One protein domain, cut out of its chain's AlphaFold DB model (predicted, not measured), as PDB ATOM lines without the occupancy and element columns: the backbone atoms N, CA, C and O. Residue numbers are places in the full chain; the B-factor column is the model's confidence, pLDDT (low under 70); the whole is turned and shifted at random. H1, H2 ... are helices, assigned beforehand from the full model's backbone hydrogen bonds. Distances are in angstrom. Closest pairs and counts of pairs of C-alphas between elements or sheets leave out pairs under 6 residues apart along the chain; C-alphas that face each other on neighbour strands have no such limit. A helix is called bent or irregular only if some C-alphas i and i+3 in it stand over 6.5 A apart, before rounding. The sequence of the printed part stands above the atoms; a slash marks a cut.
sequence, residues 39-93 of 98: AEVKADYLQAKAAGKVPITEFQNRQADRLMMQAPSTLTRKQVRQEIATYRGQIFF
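Overview. This is residues 39 to 93 of the 98 residues of an uncharacterized protein of Comamonadaceae bacterium CG_4_9_14_0_8_um_filter_57_21 (UniProt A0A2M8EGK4). This is an open zigzag of three helices strung one after another on a drawn-out chain, with no core between them. H1 and H2 make two successive strokes of the zigzag along the long way of the domain, and H3, the longest helix, turns across that way at the far end. The printed part has 55 residues with three named helices, in the order H1, H2, H3, and no named strand; its class is all helix. It is extended, with a radius of gyration of the C-alphas of 20.0 A, and its C-alphas span 57 by 25 by 18 A along their three main axes.

Along the chain. Begin at C-alpha 39, at (-10.955, 42.962, -55.915), where helix H1 starts; it holds residues 39 to 50 and runs 16.7 A, mainly toward higher z, to C-alpha 50 at (-5.503, 38.361, -40.835). Read on through residues 51 to 57 to find C-alpha 58 at (1.844, 22.419, -45.726). There H2 begins; it holds residues 58 to 69 and runs 16.4 A, mainly toward higher x. Residues 70 to 76 then bring you to Arg 77, the first residue of H3. H3 holds residues 77 to 93 and runs 24.6 A, mainly toward lower y, to C-alpha 93 at (27.246, 12.485, -20.813).

Arrangement. Start from H1 and you will find it apart from H2, with no C-alpha of the one within 8 A of the other. By the same measure H2 is apart from H3, and H1 is apart from H3. Residues 39 to 44, 47 to 52 and 55 to 93 stand free: near them there is no C-alpha 8 or more residues away along the chain within 10 A. Look at the backbone O and N atoms inside the helices: in H1, H2 and H3 every O i to N i+4 pair is within hydrogen-bond range. None of the three helices is bent or irregular.

Size, cuts and confidence. Compare the first and last printed C-alphas, those of Ala 39 and Phe 93: they are also the two farthest apart in the domain, at 60.2 A. The outline is a rod. The printed part has no cut, and its two links, H1 to H2 and H2 to H3, are short but not tight, with 7 residues each. In the B-factor column the mean pLDDT of the printed part is 78.5. It is under 70 at residues 69 to 72, of which 69 belongs to H2, and at residues 89 to 93, which belong to H3.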
ATOM      1  N   ALA A  39     -11.423  42.055 -56.954       77.56
ATOM      2  CA  ALA A  39     -10.955  42.962 -55.915       77.56
ATOM      3  C   ALA A  39     -11.585  42.636 -54.551       77.56
ATOM      4  O   ALA A  39     -10.862  42.539 -53.559       77.56
ATOM      5  N   GLU A  40     -12.894  42.390 -54.514       79.06
ATOM      6  CA  GLU A  40     -13.623  42.032 -53.292       79.06
ATOM      7  C   GLU A  40     -13.186  40.669 -52.751       79.06
ATOM      8  O   GLU A  40     -12.885  40.553 -51.566       79.06
ATOM      9  N   VAL A  41     -13.013  39.666 -53.621       86.88
ATOM     10  CA  VAL A  41     -12.496  38.342 -53.217       86.88
ATOM     11  C   VAL A  41     -11.104  38.455 -52.587       86.88
ATOM     12  O   VAL A  41     -10.796  37.789 -51.599       86.88
ATOM     13  N   LYS A  42     -10.240  39.319 -53.134       85.19
ATOM     14  CA  LYS A  42      -8.895  39.541 -52.587       85.19
ATOM     15  C   LYS A  42      -8.944  40.238 -51.226       85.19
ATOM     16  O   LYS A  42      -8.144  39.896 -50.354       85.19
ATOM     17  N   ALA A  43      -9.847  41.198 -51.047       81.38
ATOM     18  CA  ALA A  43     -10.032  41.890 -49.776       81.38
ATOM     19  C   ALA A  43     -10.533  40.930 -48.687       81.38
ATOM     20  O   ALA A  43      -9.932  40.866 -47.613       81.38
ATOM     21  N   ASP A  44     -11.544  40.119 -49.000       85.88
ATOM     22  CA  ASP A  44     -12.097  39.124 -48.078       85.88
ATOM     23  C   ASP A  44     -11.055  38.060 -47.701       85.88
ATOM     24  O   ASP A  44     -10.847  37.756 -46.524       85.88
ATOM     25  N   TYR A  45     -10.276  37.583 -48.677       87.06
ATOM     26  CA  TYR A  45      -9.170  36.660 -48.419       87.06
ATOM     27  C   TYR A  45      -8.121  37.243 -47.461       87.06
ATOM     28  O   TYR A  45      -7.665  36.559 -46.541       87.06
ATOM     29  N   LEU A  46      -7.723  38.506 -47.647       86.38
ATOM     30  CA  LEU A  46      -6.756  39.162 -46.761       86.38
ATOM     31  C   LEU A  46      -7.319  39.352 -45.349       86.38
ATOM     32  O   LEU A  46      -6.595  39.132 -44.376       86.38
ATOM     33  N   GLN A  47      -8.601  39.697 -45.227       84.12
ATOM     34  CA  GLN A  47      -9.282  39.821 -43.941       84.12
ATOM     35  C   GLN A  47      -9.376  38.469 -43.221       84.12
ATOM     36  O   GLN A  47      -9.037  38.372 -42.040       84.12
ATOM     37  N   ALA A  48      -9.765  37.405 -43.925       86.19
ATOM     38  CA  ALA A  48      -9.823  36.053 -43.382       86.19
ATOM     39  C   ALA A  48      -8.433  35.541 -42.971       86.19
ATOM     40  O   ALA A  48      -8.293  34.894 -41.929       86.19
ATOM     41  N   LYS A  49      -7.393  35.871 -43.748       82.50
ATOM     42  CA  LYS A  49      -5.999  35.553 -43.422       82.50
ATOM     43  C   LYS A  49      -5.532  36.286 -42.163       82.50
ATOM     44  O   LYS A  49      -4.940  35.657 -41.293       82.50
ATOM     45  N   ALA A  50      -5.829  37.580 -42.031       80.69
ATOM     46  CA  ALA A  50      -5.503  38.361 -40.835       80.69
ATOM     47  C   ALA A  50      -6.259  37.868 -39.589       80.69
ATOM     48  O   ALA A  50      -5.708  37.864 -38.492       80.69
ATOM     49  N   ALA A  51      -7.494  37.395 -39.762       86.94
ATOM     50  CA  ALA A  51      -8.297  36.793 -38.701       86.94
ATOM     51  C   ALA A  51      -7.894  35.344 -38.355       86.94
ATOM     52  O   ALA A  51      -8.552  34.721 -37.524       86.94
ATOM     53  N   GLY A  52      -6.872  34.777 -39.012       82.69
ATOM     54  CA  GLY A  52      -6.431  33.394 -38.794       82.69
ATOM     55  C   GLY A  52      -7.443  32.328 -39.231       82.69
ATOM     56  O   GLY A  52      -7.323  31.172 -38.840       82.69
ATOM     57  N   LYS A  53      -8.451  32.699 -40.032       82.69
ATOM     58  CA  LYS A  53      -9.512  31.794 -40.510       82.69
ATOM     59  C   LYS A  53      -9.106  31.004 -41.754       82.69
ATOM     60  O   LYS A  53      -9.786  30.054 -42.125       82.69
ATOM     61  N   VAL A  54      -8.014  31.401 -42.406       81.88
ATOM     62  CA  VAL A  54      -7.446  30.685 -43.550       81.88
ATOM     63  C   VAL A  54      -6.398  29.695 -43.032       81.88
ATOM     64  O   VAL A  54      -5.405  30.137 -42.450       81.88
ATOM     65  N   PRO A  55      -6.578  28.376 -43.234       77.44
ATOM     66  CA  PRO A  55      -5.609  27.386 -42.789       77.44
ATOM     67  C   PRO A  55      -4.289  27.550 -43.547       77.44
ATOM     68  O   PRO A  55      -4.258  27.702 -44.772       77.44
ATOM     69  N   ILE A  56      -3.179  27.495 -42.811       79.06
ATOM     70  CA  ILE A  56      -1.846  27.498 -43.409       79.06
ATOM     71  C   ILE A  56      -1.621  26.128 -44.047       79.06
ATOM     72  O   ILE A  56      -1.692  25.098 -43.378       79.06
ATOM     73  N   THR A  57      -1.371  26.106 -45.354       84.62
ATOM     74  CA  THR A  57      -1.110  24.851 -46.065       84.62
ATOM     75  C   THR A  57       0.306  24.351 -45.781       84.62
ATOM     76  O   THR A  57       1.225  25.133 -45.544       84.62
ATOM     77  N   GLU A  58       0.518  23.039 -45.876       76.50
ATOM     78  CA  GLU A  58       1.844  22.419 -45.726       76.50
ATOM     79  C   GLU A  58       2.885  23.039 -46.685       76.50
ATOM     80  O   GLU A  58       4.044  23.237 -46.325       76.50
ATOM     81  N   PHE A  59       2.468  23.432 -47.894       78.12
ATOM     82  CA  PHE A  59       3.322  24.162 -48.833       78.12
ATOM     83  C   PHE A  59       3.794  25.517 -48.280       78.12
ATOM     84  O   PHE A  59       4.974  25.843 -48.404       78.12
ATOM     85  N   GLN A  60       2.896  26.284 -47.650       79.56
ATOM     86  CA  GLN A  60       3.226  27.574 -47.039       79.56
ATOM     87  C   GLN A  60       4.187  27.401 -45.855       79.56
ATOM     88  O   GLN A  60       5.156  28.150 -45.760       79.56
ATOM     89  N   ASN A  61       3.992  26.368 -45.026       81.25
ATOM     90  CA  ASN A  61       4.932  26.027 -43.951       81.25
ATOM     91  C   ASN A  61       6.324  25.698 -44.505       81.25
ATOM     92  O   ASN A  61       7.305  26.328 -44.128       81.25
ATOM     93  N   ARG A  62       6.411  24.815 -45.508       77.75
ATOM     94  CA  ARG A  62       7.692  24.477 -46.155       77.75
ATOM     95  C   ARG A  62       8.360  25.671 -46.836       77.75
ATOM     96  O   ARG A  62       9.574  25.678 -47.046       77.75
ATOM     97  N   GLN A  63       7.587  26.657 -47.278       80.38
ATOM     98  CA  GLN A  63       8.137  27.892 -47.825       80.38
ATOM     99  C   GLN A  63       8.712  28.779 -46.712       80.38
ATOM    100  O   GLN A  63       9.818  29.290 -46.877       80.38
ATOM    101  N   ALA A  64       8.014  28.902 -45.581       78.12
ATOM    102  CA  ALA A  64       8.503  29.613 -44.402       78.12
ATOM    103  C   ALA A  64       9.788  28.976 -43.844       78.12
ATOM    104  O   ALA A  64      10.774  29.684 -43.653       78.12
ATOM    105  N   ASP A  65       9.831  27.648 -43.707       78.31
ATOM    106  CA  ASP A  65      11.018  26.921 -43.234       78.31
ATOM    107  C   ASP A  65      12.235  27.178 -44.126       78.31
ATOM    108  O   ASP A  65      13.336  27.441 -43.644       78.31
ATOM    109  N   ARG A  66      12.038  27.175 -45.450       76.94
ATOM    110  CA  ARG A  66      13.112  27.472 -46.408       76.94
ATOM    111  C   ARG A  66      13.647  28.892 -46.271       76.94
ATOM    112  O   ARG A  66      14.849  29.087 -46.431       76.94
ATOM    113  N   LEU A  67      12.787  29.865 -45.978       74.94
ATOM    114  CA  LEU A  67      13.208  31.244 -45.727       74.94
ATOM    115  C   LEU A  67      13.967  31.360 -44.399       74.94
ATOM    116  O   LEU A  67      14.983  32.046 -44.338       74.94
ATOM    117  N   MET A  68      13.527  30.646 -43.360       72.38
ATOM    118  CA  MET A  68      14.206  30.618 -42.061       72.38
ATOM    119  C   MET A  68      15.576  29.933 -42.132       72.38
ATOM    120  O   MET A  68      16.533  30.422 -41.543       72.38
ATOM    121  N   MET A  69      15.708  28.851 -42.902       68.44
ATOM    122  CA  MET A  69      16.990  28.166 -43.120       68.44
ATOM    123  C   MET A  69      18.009  29.012 -43.893       68.44
ATOM    124  O   MET A  69      19.211  28.787 -43.776       68.44
ATOM    125  N   GLN A  70      17.543  29.978 -44.686       68.31
ATOM    126  CA  GLN A  70      18.397  30.909 -45.428       68.31
ATOM    127  C   GLN A  70      18.757  32.162 -44.622       68.31
ATOM    128  O   GLN A  70      19.524  32.996 -45.108       68.31
ATOM    129  N   ALA A  71      18.229  32.310 -43.403       68.94
ATOM    130  CA  ALA A  71      18.585  33.429 -42.551       68.94
ATOM    131  C   ALA A  71      20.089  33.365 -42.221       68.94
ATOM    132  O   ALA A  71      20.577  32.330 -41.751       68.94
ATOM    133  N   PRO A  72      20.852  34.445 -42.465       68.56
ATOM    134  CA  PRO A  72      22.267  34.469 -42.136       68.56
ATOM    135  C   PRO A  72      22.432  34.286 -40.627       68.56
ATOM    136  O   PRO A  72      21.808  34.988 -39.829       68.56
ATOM    137  N   SER A  73      23.283  33.340 -40.231       76.06
ATOM    138  CA  SER A  73      23.623  33.167 -38.821       76.06
ATOM    139  C   SER A  73      24.290  34.439 -38.304       76.06
ATOM    140  O   SER A  73      25.263  34.924 -38.883       76.06
ATOM    141  N   THR A  74      23.775  34.974 -37.199       83.50
ATOM    142  CA  THR A  74      24.389  36.100 -36.484       83.50
ATOM    143  C   THR A  74      25.609  35.670 -35.666       83.50
ATOM    144  O   THR A  74      26.319  36.519 -35.125       83.50
ATOM    145  N   LEU A  75      25.872  34.361 -35.568       81.38
ATOM    146  CA  LEU A  75      26.959  33.811 -34.774       81.38
ATOM    147  C   LEU A  75      28.272  33.809 -35.551       81.38
ATOM    148  O   LEU A  75      28.378  33.357 -36.692       81.38
ATOM    149  N   THR A  76      29.331  34.242 -34.876       84.50
ATOM    150  CA  THR A  76      30.693  34.088 -35.386       84.50
ATOM    151  C   THR A  76      31.109  32.615 -35.364       84.50
ATOM    152  O   THR A  76      30.684  31.836 -34.507       84.50
ATOM    153  N   ARG A  77      32.043  32.216 -36.242       83.56
ATOM    154  CA  ARG A  77      32.571  30.834 -36.263       83.56
ATOM    155  C   ARG A  77      33.129  30.372 -34.908       83.56
ATOM    156  O   ARG A  77      33.102  29.178 -34.619       83.56
ATOM    157  N   LYS A  78      33.646  31.293 -34.084       83.50
ATOM    158  CA  LYS A  78      34.152  30.986 -32.736       83.50
ATOM    159  C   LYS A  78      33.014  30.616 -31.782       83.50
ATOM    160  O   LYS A  78      33.135  29.613 -31.087       83.50
ATOM    161  N   GLN A  79      31.917  31.371 -31.802       82.50
ATOM    162  CA  GLN A  79      30.727  31.094 -30.989       82.50
ATOM    163  C   GLN A  79      30.083  29.763 -31.386       82.50
ATOM    164  O   GLN A  79      29.833  28.935 -30.519       82.50
ATOM    165  N   VAL A  80      29.952  29.495 -32.690       84.75
ATOM    166  CA  VAL A  80      29.439  28.205 -33.190       84.75
ATOM    167  C   VAL A  80      30.294  27.029 -32.699       84.75
ATOM    168  O   VAL A  80      29.771  26.000 -32.287       84.75
ATOM    169  N   ARG A  81      31.628  27.166 -32.691       82.69
ATOM    170  CA  ARG A  81      32.525  26.115 -32.173       82.69
ATOM    171  C   ARG A  81      32.375  25.888 -30.669       82.69
ATOM    172  O   ARG A  81      32.473  24.745 -30.236       82.69
ATOM    173  N   GLN A  82      32.160  26.950 -29.893       82.00
ATOM    174  CA  GLN A  82      31.915  26.840 -28.453       82.00
ATOM    175  C   GLN A  82      30.583  26.141 -28.176       82.00
ATOM    176  O   GLN A  82      30.540  25.226 -27.363       82.00
ATOM    177  N   GLU A  83      29.531  26.501 -28.906       82.75
ATOM    178  CA  GLU A  83      28.216  25.875 -28.787       82.75
ATOM    179  C   GLU A  83      28.260  24.381 -29.146       82.75
ATOM    180  O   GLU A  83      27.820  23.542 -28.362       82.75
ATOM    181  N   ILE A  84      28.906  24.018 -30.262       84.50
ATOM    182  CA  ILE A  84      29.105  22.611 -30.649       84.50
ATOM    183  C   ILE A  84      29.901  21.838 -29.587       84.50
ATOM    184  O   ILE A  84      29.599  20.673 -29.337       84.50
ATOM    185  N   ALA A  85      30.916  22.446 -28.964       81.94
ATOM    186  CA  ALA A  85      31.688  21.793 -27.907       81.94
ATOM    187  C   ALA A  85      30.833  21.522 -26.658       81.94
ATOM    188  O   ALA A  85      30.906  20.422 -26.108       81.94
ATOM    189  N   THR A  86      29.980  22.472 -26.263       78.25
ATOM    190  CA  THR A  86      29.022  22.300 -25.159       78.25
ATOM    191  C   THR A  86      28.026  21.178 -25.452       78.25
ATOM    192  O   THR A  86      27.868  20.275 -24.631       78.25
ATOM    193  N   TYR A  87      27.416  21.174 -26.643       77.56
ATOM    194  CA  TYR A  87      26.476  20.121 -27.040       77.56
ATOM    195  C   TYR A  87      27.139  18.747 -27.137       77.56
ATOM    196  O   TYR A  87      26.574  17.759 -26.685       77.56
ATOM    197  N   ARG A  88      28.358  18.656 -27.680       74.44
ATOM    198  CA  ARG A  88      29.106  17.389 -27.723       74.44
ATOM    199  C   ARG A  88      29.431  16.863 -26.329       74.44
ATOM    200  O   ARG A  88      29.369  15.657 -26.129       74.44
ATOM    201  N   GLY A  89      29.742  17.751 -25.385       69.88
ATOM    202  CA  GLY A  89      29.887  17.386 -23.978       69.88
ATOM    203  C   GLY A  89      28.599  16.780 -23.421       69.88
ATOM    204  O   GLY A  89      28.637  15.677 -22.892       69.88
ATOM    205  N   GLN A  90      27.454  17.444 -23.613       62.97
ATOM    206  CA  GLN A  90      26.147  16.934 -23.172       62.97
ATOM    207  C   GLN A  90      25.780  15.584 -23.799       62.97
ATOM    208  O   GLN A  90      25.404  14.672 -23.073       62.97
ATOM    209  N   ILE A  91      25.955  15.423 -25.115       60.66
ATOM    210  CA  ILE A  91      25.680  14.152 -25.808       60.66
ATOM    211  C   ILE A  91      26.563  13.029 -25.249       60.66
ATOM    212  O   ILE A  91      26.105  11.898 -25.086       60.66
ATOM    213  N   PHE A  92      27.829  13.325 -24.945       57.88
ATOM    214  CA  PHE A  92      28.748  12.349 -24.365       57.88
ATOM    215  C   PHE A  92      28.307  11.901 -22.962       57.88
ATOM    216  O   PHE A  92      28.366  10.708 -22.669       57.88
ATOM    217  N   PHE A  93      27.804  12.821 -22.128       56.75
ATOM    218  CA  PHE A  93      27.246  12.485 -20.813       56.75
ATOM    219  C   PHE A  93      25.948  11.660 -20.906       56.75
ATOM    220  O   PHE A  93      25.806  10.703 -20.152       56.75
TER     221      PHE A  93